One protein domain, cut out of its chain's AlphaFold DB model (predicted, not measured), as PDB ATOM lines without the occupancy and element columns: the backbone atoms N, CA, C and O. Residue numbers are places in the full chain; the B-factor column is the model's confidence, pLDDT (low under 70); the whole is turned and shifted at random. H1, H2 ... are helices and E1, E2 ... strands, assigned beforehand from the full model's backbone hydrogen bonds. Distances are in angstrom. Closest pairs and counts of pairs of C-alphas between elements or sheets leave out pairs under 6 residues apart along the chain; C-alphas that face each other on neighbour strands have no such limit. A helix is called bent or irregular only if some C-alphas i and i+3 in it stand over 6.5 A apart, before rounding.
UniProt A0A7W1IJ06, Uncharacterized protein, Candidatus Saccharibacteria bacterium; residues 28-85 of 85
ATOM      1  N   LEU A  28     -37.995  79.995   1.902       90.69
ATOM      2  CA  LEU A  28     -38.810  79.944   3.105       90.69
ATOM      3  C   LEU A  28     -37.950  79.519   4.285       90.69
ATOM      4  O   LEU A  28     -37.958  80.214   5.284       90.69
ATOM      5  N   GLY A  29     -37.142  78.464   4.169       88.69
ATOM      6  CA  GLY A  29     -36.255  78.035   5.249       88.69
ATOM      7  C   GLY A  29     -35.350  79.154   5.780       88.69
ATOM      8  O   GLY A  29     -35.107  79.208   6.981       88.69
ATOM      9  N   THR A  30     -34.900  80.085   4.932       90.06
ATOM     10  CA  THR A  30     -34.019  81.191   5.345       90.06
ATOM     11  C   THR A  30     -34.735  82.357   6.037       90.06
ATOM     12  O   THR A  30     -34.053  83.293   6.461       90.06
ATOM     13  N   LEU A  31     -36.069  82.327   6.184       90.56
ATOM     14  CA  LEU A  31     -36.838  83.376   6.859       90.56
ATOM     15  C   LEU A  31     -36.845  83.205   8.379       90.56
ATOM     16  O   LEU A  31     -37.374  82.231   8.928       90.56
ATOM     17  N   TRP A  32     -36.347  84.235   9.055       90.94
ATOM     18  CA  TRP A  32     -36.307  84.334  10.507       90.94
ATOM     19  C   TRP A  32     -37.047  85.577  10.990       90.94
ATOM     20  O   TRP A  32     -37.029  86.625  10.345       90.94
ATOM     21  N   ILE A  33     -37.666  85.467  12.160       87.12
ATOM     22  CA  ILE A  33     -38.128  86.622  12.925       87.12
ATOM     23  C   ILE A  33     -37.077  86.926  13.980       87.12
ATOM     24  O   ILE A  33     -36.634  86.036  14.720       87.12
ATOM     25  N   GLY A  34     -36.672  88.189  14.019       85.44
ATOM     26  CA  GLY A  34     -35.788  88.723  15.033       85.44
ATOM     27  C   GLY A  34     -36.478  89.784  15.881       85.44
ATOM     28  O   GLY A  34     -37.308  90.541  15.389       85.44
ATOM     29  N   TRP A  35     -36.100  89.838  17.153       84.12
ATOM     30  CA  TRP A  35     -36.525  90.856  18.111       84.12
ATOM     31  C   TRP A  35     -35.283  91.341  18.859       84.12
ATOM     32  O   TRP A  35     -34.453  90.524  19.276       84.12
ATOM     33  N   GLN A  36     -35.125  92.662  19.009       81.56
ATOM     34  CA  GLN A  36     -33.967  93.286  19.681       81.56
ATOM     35  C   GLN A  36     -32.605  92.770  19.171       81.56
ATOM     36  O   GLN A  36     -31.714  92.413  19.944       81.56
ATOM     37  N   GLY A  37     -32.449  92.669  17.848       75.56
ATOM     38  CA  GLY A  37     -31.186  92.267  17.213       75.56
ATOM     39  C   GLY A  37     -30.835  90.779  17.325       75.56
ATOM     40  O   GLY A  37     -29.840  90.352  16.746       75.56
ATOM     41  N   HIS A  38     -31.652  89.974  18.004       78.12
ATOM     42  CA  HIS A  38     -31.475  88.527  18.094       78.12
ATOM     43  C   HIS A  38     -32.433  87.829  17.128       78.12
ATOM     44  O   HIS A  38     -33.530  88.327  16.893       78.12
ATOM     45  N   ARG A  39     -32.045  86.678  16.564       80.25
ATOM     46  CA  ARG A  39     -32.950  85.812  15.784       80.25
ATOM     47  C   ARG A  39     -33.614  84.821  16.732       80.25
ATOM     48  O   ARG A  39     -32.916  84.077  17.412       80.25
ATOM     49  N   TRP A  40     -34.943  84.826  16.777       81.25
ATOM     50  CA  TRP A  40     -35.707  84.068  17.772       81.25
ATOM     51  C   TRP A  40     -36.364  82.839  17.169       81.25
ATOM     52  O   TRP A  40     -36.267  81.751  17.728       81.25
ATOM     53  N   LEU A  41     -37.037  83.006  16.027       83.50
ATOM     54  CA  LEU A  41     -37.856  81.943  15.460       83.50
ATOM     55  C   LEU A  41     -37.647  81.816  13.947       83.50
ATOM     56  O   LEU A  41     -37.821  82.808  13.229       83.50
ATOM     57  N   PRO A  42     -37.351  80.610  13.430       86.88
ATOM     58  CA  PRO A  42     -37.336  80.343  11.997       86.88
ATOM     59  C   PRO A  42     -38.777  80.216  11.484       86.88
ATOM     60  O   PRO A  42     -39.267  79.119  11.207       86.88
ATOM     61  N   VAL A  43     -39.487  81.345  11.388       87.56
ATOM     62  CA  VAL A  43     -40.893  81.388  10.939       87.56
ATOM     63  C   VAL A  43     -41.068  80.731   9.570       87.56
ATOM     64  O   VAL A  43     -42.067  80.068   9.299       87.56
ATOM     65  N   GLY A  44     -40.041  80.845   8.739       86.06
ATOM     66  CA  GLY A  44     -39.947  80.238   7.435       86.06
ATOM     67  C   GLY A  44     -40.067  78.719   7.407       86.06
ATOM     68  O   GLY A  44     -40.729  78.160   6.536       86.06
ATOM     69  N   VAL A  45     -39.503  78.044   8.413       87.31
ATOM     70  CA  VAL A  45     -39.618  76.588   8.578       87.31
ATOM     71  C   VAL A  45     -41.040  76.201   8.956       87.31
ATOM     72  O   VAL A  45     -41.579  75.238   8.415       87.31
ATOM     73  N   VAL A  46     -41.674  76.968   9.847       89.19
ATOM     74  CA  VAL A  46     -43.059  76.725  10.277       89.19
ATOM     75  C   VAL A  46     -44.020  76.892   9.098       89.19
ATOM     76  O   VAL A  46     -44.852  76.018   8.845       89.19
ATOM     77  N   ILE A  47     -43.862  77.976   8.334       86.38
ATOM     78  CA  ILE A  47     -44.660  78.257   7.135       86.38
ATOM     79  C   ILE A  47     -44.410  77.190   6.067       86.38
ATOM     80  O   ILE A  47     -45.361  76.621   5.537       86.38
ATOM     81  N   GLY A  48     -43.151  76.863   5.775       85.50
ATOM     82  CA  GLY A  48     -42.810  75.835   4.795       85.50
ATOM     83  C   GLY A  48     -43.334  74.452   5.178       85.50
ATOM     84  O   GLY A  48     -43.819  73.715   4.321       85.50
ATOM     85  N   PHE A  49     -43.336  74.113   6.468       85.44
ATOM     86  CA  PHE A  49     -43.944  72.876   6.949       85.44
ATOM     87  C   PHE A  49     -45.467  72.876   6.765       85.44
ATOM     88  O   PHE A  49     -46.029  71.867   6.336       85.44
ATOM     89  N   ALA A  50     -46.148  73.992   7.027       85.94
ATOM     90  CA  ALA A  50     -47.578  74.118   6.751       85.94
ATOM     91  C   ALA A  50     -47.881  73.987   5.246       85.94
ATOM     92  O   ALA A  50     -48.788  73.247   4.867       85.94
ATOM     93  N   LEU A  51     -47.076  74.621   4.391       82.94
ATOM     94  CA  LEU A  51     -47.204  74.539   2.934       82.94
ATOM     95  C   LEU A  51     -46.893  73.139   2.385       82.94
ATOM     96  O   LEU A  51     -47.501  72.748   1.393       82.94
ATOM     97  N   SER A  52     -46.035  72.351   3.049       80.69
ATOM     98  CA  SER A  52     -45.747  70.951   2.663       80.69
ATOM     99  C   SER A  52     -46.971  70.044   2.746       80.69
ATOM    100  O   SER A  52     -47.041  69.005   2.090       80.69
ATOM    101  N   LYS A  53     -47.968  70.443   3.543       77.25
ATOM    102  CA  LYS A  53     -49.240  69.725   3.659       77.25
ATOM    103  C   LYS A  53     -50.200  70.050   2.519       77.25
ATOM    104  O   LYS A  53     -51.129  69.281   2.294       77.25
ATOM    105  N   VAL A  54     -49.993  71.160   1.813       77.19
ATOM    106  CA  VAL A  54     -50.829  71.564   0.684       77.19
ATOM    107  C   VAL A  54     -50.253  70.921  -0.580       77.19
ATOM    108  O   VAL A  54     -49.206  71.323  -1.089       77.19
ATOM    109  N   GLU A  55     -50.913  69.873  -1.077       65.19
ATOM    110  CA  GLU A  55     -50.457  69.057  -2.214       65.19
ATOM    111  C   GLU A  55     -50.636  69.763  -3.568       65.19
ATOM    112  O   GLU A  55     -51.336  69.291  -4.458       65.19
ATOM    113  N   ILE A  56     -49.982  70.910  -3.749       64.75
ATOM    114  CA  ILE A  56     -50.041  71.665  -5.011       64.75
ATOM    115  C   ILE A  56     -49.126  71.027  -6.072       64.75
ATOM    116  O   ILE A  56     -49.399  71.110  -7.263       64.75
ATOM    117  N   LEU A  57     -48.033  70.373  -5.653       63.16
ATOM    118  CA  LEU A  57     -46.951  69.900  -6.529       63.16
ATOM    119  C   LEU A  57     -46.349  68.583  -6.017       63.16
ATOM    120  O   LEU A  57     -46.027  68.483  -4.829       63.16
ATOM    121  N   ARG A  58     -46.143  67.610  -6.919       66.69
ATOM    122  CA  ARG A  58     -45.651  66.240  -6.649       66.69
ATOM    123  C   ARG A  58     -44.142  66.177  -6.342       66.69
ATOM    124  O   ARG A  58     -43.382  65.551  -7.073       66.69
ATOM    125  N   ILE A  59     -43.699  66.812  -5.258       74.06
ATOM    126  CA  ILE A  59     -42.345  66.623  -4.714       74.06
ATOM    127  C   ILE A  59     -42.383  65.601  -3.575       74.06
ATOM    128  O   ILE A  59     -43.320  65.552  -2.781       74.06
ATOM    129  N   ASN A  60     -41.325  64.797  -3.465       82.69
ATOM    130  CA  ASN A  60     -41.103  63.962  -2.292       82.69
ATOM    131  C   ASN A  60     -40.950  64.836  -1.041       82.69
ATOM    132  O   ASN A  60     -39.959  65.551  -0.906       82.69
ATOM    133  N   ARG A  61     -41.863  64.689  -0.075       82.69
ATOM    134  CA  ARG A  61     -41.869  65.435   1.202       82.69
ATOM    135  C   ARG A  61     -40.516  65.424   1.936       82.69
ATOM    136  O   ARG A  61     -40.153  66.390   2.591       82.69
ATOM    137  N   LYS A  62     -39.717  64.358   1.773       87.00
ATOM    138  CA  LYS A  62     -38.345  64.270   2.314       87.00
ATOM    139  C   LYS A  62     -37.422  65.383   1.796       87.00
ATOM    140  O   LYS A  62     -36.636  65.920   2.569       87.00
ATOM    141  N   ILE A  63     -37.522  65.721   0.509       87.00
ATOM    142  CA  ILE A  63     -36.721  66.777  -0.128       87.00
ATOM    143  C   ILE A  63     -37.168  68.147   0.386       87.00
ATOM    144  O   ILE A  63     -36.331  68.984   0.697       87.00
ATOM    145  N   GLU A  64     -38.474  68.360   0.550       87.56
ATOM    146  CA  GLU A  64     -39.029  69.610   1.091       87.56
ATOM    147  C   GLU A  64     -38.513  69.900   2.503       87.56
ATOM    148  O   GLU A  64     -38.046  71.004   2.778       87.56
ATOM    149  N   TYR A  65     -38.527  68.897   3.385       89.06
ATOM    150  CA  TYR A  65     -37.989  69.041   4.737       89.06
ATOM    151  C   TYR A  65     -36.482  69.286   4.736       89.06
ATOM    152  O   TYR A  65     -36.009  70.134   5.489       89.06
ATOM    153  N   ALA A  66     -35.731  68.603   3.867       92.00
ATOM    154  CA  ALA A  66     -34.300  68.845   3.728       92.00
ATOM    155  C   ALA A  66     -34.015  70.295   3.299       92.00
ATOM    156  O   ALA A  66     -33.172  70.952   3.902       92.00
ATOM    157  N   LEU A  67     -34.755  70.820   2.319       92.06
ATOM    158  CA  LEU A  67     -34.608  72.200   1.849       92.06
ATOM    159  C   LEU A  67     -34.968  73.227   2.925       92.06
ATOM    160  O   LEU A  67     -34.267  74.226   3.049       92.06
ATOM    161  N   LEU A  68     -36.001  72.971   3.734       90.38
ATOM    162  CA  LEU A  68     -36.355  73.847   4.855       90.38
ATOM    163  C   LEU A  68     -35.269  73.873   5.925       90.38
ATOM    164  O   LEU A  68     -34.927  74.945   6.412       90.38
ATOM    165  N   VAL A  69     -34.708  72.713   6.272       91.06
ATOM    166  CA  VAL A  69     -33.627  72.619   7.262       91.06
ATOM    167  C   VAL A  69     -32.356  73.284   6.738       91.06
ATOM    168  O   VAL A  69     -31.746  74.079   7.448       91.06
ATOM    169  N   VAL A  70     -31.974  73.016   5.488       92.56
ATOM    170  CA  VAL A  70     -30.812  73.655   4.853       92.56
ATOM    171  C   VAL A  70     -31.014  75.167   4.774       92.56
ATOM    172  O   VAL A  70     -30.131  75.915   5.183       92.56
ATOM    173  N   GLY A  71     -32.186  75.626   4.332       90.38
ATOM    174  CA  GLY A  71     -32.538  77.043   4.327       90.38
ATOM    175  C   GLY A  71     -32.461  77.658   5.726       90.38
ATOM    176  O   GLY A  71     -31.889  78.731   5.887       90.38
ATOM    177  N   ALA A  72     -32.938  76.963   6.758       89.56
ATOM    178  CA  ALA A  72     -32.868  77.436   8.140       89.56
ATOM    179  C   ALA A  72     -31.432  77.594   8.629       89.56
ATOM    180  O   ALA A  72     -31.106  78.618   9.228       89.56
ATOM    181  N   LEU A  73     -30.565  76.623   8.331       90.44
ATOM    182  CA  LEU A  73     -29.143  76.697   8.657       90.44
ATOM    183  C   LEU A  73     -28.473  77.858   7.917       90.44
ATOM    184  O   LEU A  73     -27.799  78.665   8.549       90.44
ATOM    185  N   LEU A  74     -28.708  78.009   6.613       88.00
ATOM    186  CA  LEU A  74     -28.189  79.144   5.840       88.00
ATOM    187  C   LEU A  74     -28.682  80.481   6.414       88.00
ATOM    188  O   LEU A  74     -27.895  81.410   6.603       88.00
ATOM    189  N   GLY A  75     -29.962  80.557   6.774       85.12
ATOM    190  CA  GLY A  75     -30.544  81.718   7.436       85.12
ATOM    191  C   GLY A  75     -29.918  82.002   8.799       85.12
ATOM    192  O   GLY A  75     -29.664  83.161   9.115       85.12
ATOM    193  N   LEU A  76     -29.578  80.971   9.575       84.44
ATOM    194  CA  LEU A  76     -28.861  81.089  10.847       84.44
ATOM    195  C   LEU A  76     -27.414  81.575  10.656       84.44
ATOM    196  O   LEU A  76     -26.946  82.419  11.417       84.44
ATOM    197  N   TYR A  77     -26.737  81.150   9.590       83.69
ATOM    198  CA  TYR A  77     -25.399  81.623   9.210       83.69
ATOM    199  C   TYR A  77     -25.387  83.014   8.551       83.69
ATOM    200  O   TYR A  77     -24.367  83.437   8.018       83.69
ATOM    201  N   SER A  78     -26.492  83.764   8.636       76.69
ATOM    202  CA  SER A  78     -26.621  85.132   8.119       76.69
ATOM    203  C   SER A  78     -26.769  85.261   6.602       76.69
ATOM    204  O   SER A  78     -26.708  86.374   6.085       76.69
ATOM    205  N   LEU A  79     -27.042  84.161   5.896       75.00
ATOM    206  CA  LEU A  79     -27.395  84.152   4.470       75.00
ATOM    207  C   LEU A  79     -28.918  84.234   4.243       75.00
ATOM    208  O   LEU A  79     -29.408  83.896   3.168       75.00
ATOM    209  N   GLY A  80     -29.678  84.641   5.263       74.00
ATOM    210  CA  GLY A  80     -31.138  84.683   5.231       74.00
ATOM    211  C   GLY A  80     -31.735  86.044   5.540       74.00
ATOM    212  O   GLY A  80     -31.059  86.974   5.975       74.00
ATOM    213  N   LEU A  81     -33.044  86.128   5.331       81.00
ATOM    214  CA  LEU A  81     -33.843  87.311   5.620       81.00
ATOM    215  C   LEU A  81     -34.317  87.262   7.071       81.00
ATOM    216  O   LEU A  81     -34.975  86.311   7.493       81.00
ATOM    217  N   THR A  82     -33.987  88.304   7.833       84.38
ATOM    218  CA  THR A  82     -34.524  88.504   9.182       84.38
ATOM    219  C   THR A  82     -35.513  89.659   9.151       84.38
ATOM    220  O   THR A  82     -35.146  90.775   8.788       84.38
ATOM    221  N   LEU A  83     -36.762  89.388   9.520       81.88
ATOM    222  CA  LEU A  83     -37.760  90.423   9.767       81.88
ATOM    223  C   LEU A  83     -37.611  90.891  11.214       81.88
ATOM    224  O   LEU A  83     -37.726  90.077  12.133       81.88
ATOM    225  N   PHE A  84     -37.320  92.177  11.398       80.75
ATOM    226  CA  PHE A  84     -37.200  92.803  12.711       80.75
ATOM    227  C   PHE A  84     -38.508  93.500  13.079       80.75
ATOM    228  O   PHE A  84     -39.092  94.186  12.238       80.75
ATOM    229  N   PHE A  85     -38.929  93.324  14.329       70.38
ATOM    230  CA  PHE A  85     -40.067  94.002  14.944       70.38
ATOM    231  C   PHE A  85     -39.643  94.639  16.269       70.38
ATOM    232  O   PHE A  85     -38.667  94.133  16.882       70.38
TER     233      PHE A  85
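Overview. This is residues 28 to 85 of the 85 residues of an uncharacterized protein of Candidatus Saccharibacteria bacterium (UniProt A0A7W1IJ06). Look for a rod: helical hairpin H1 and H2, side by side, with a small three-stranded sheet at one end and residues 54 to 59 sticking out at the other. The printed part has 58 residues, class mixed, in the order E1 E2 H1 H2 E3; the mixed sheet runs E2 E1 E3. It is only just compact, close to loose, radius of gyration of the C-alphas 11.9 A, spanning 39 by 19 by 12 A.

Arrangement. Start at E1, residues 31 to 35, and E2, residues 38 to 41, an antiparallel hairpin; N 33 and O 41, 2.9 A, are within hydrogen-bond range. H1, residues 43 to 52, and H2, residues 61 to 79, touch, closest C-alphas Val 45 and Leu 68, 5.7 A, at a shallow tilt of 14 degrees, opposite ways. They are on opposite faces of the sheet, at heights of 5.4 A and 9.1 A. H1 has every O i to N i+4 pair within hydrogen-bond range, H2 14 of 15; H2 is irregular, C-alphas 76 and 79 being 7.2 A apart. E3, residues 81 to 84, is parallel to E1; N 32 and O 81, 2.9 A, are within range.

Along the chain. Find C-alpha 31 at (-36.838, 83.376, 6.859), where E1 begins; H1 spans 14.2 A, H2 23.9 A, and E3 ends at C-alpha 84 (-37.200, 92.803, 12.711).

Size, cuts and confidence. The C-alphas farthest apart, Gln 36 and Arg 58, are 39.5 A apart. The printed part has no cut; pLDDT is under 70 at residues 55 to 58.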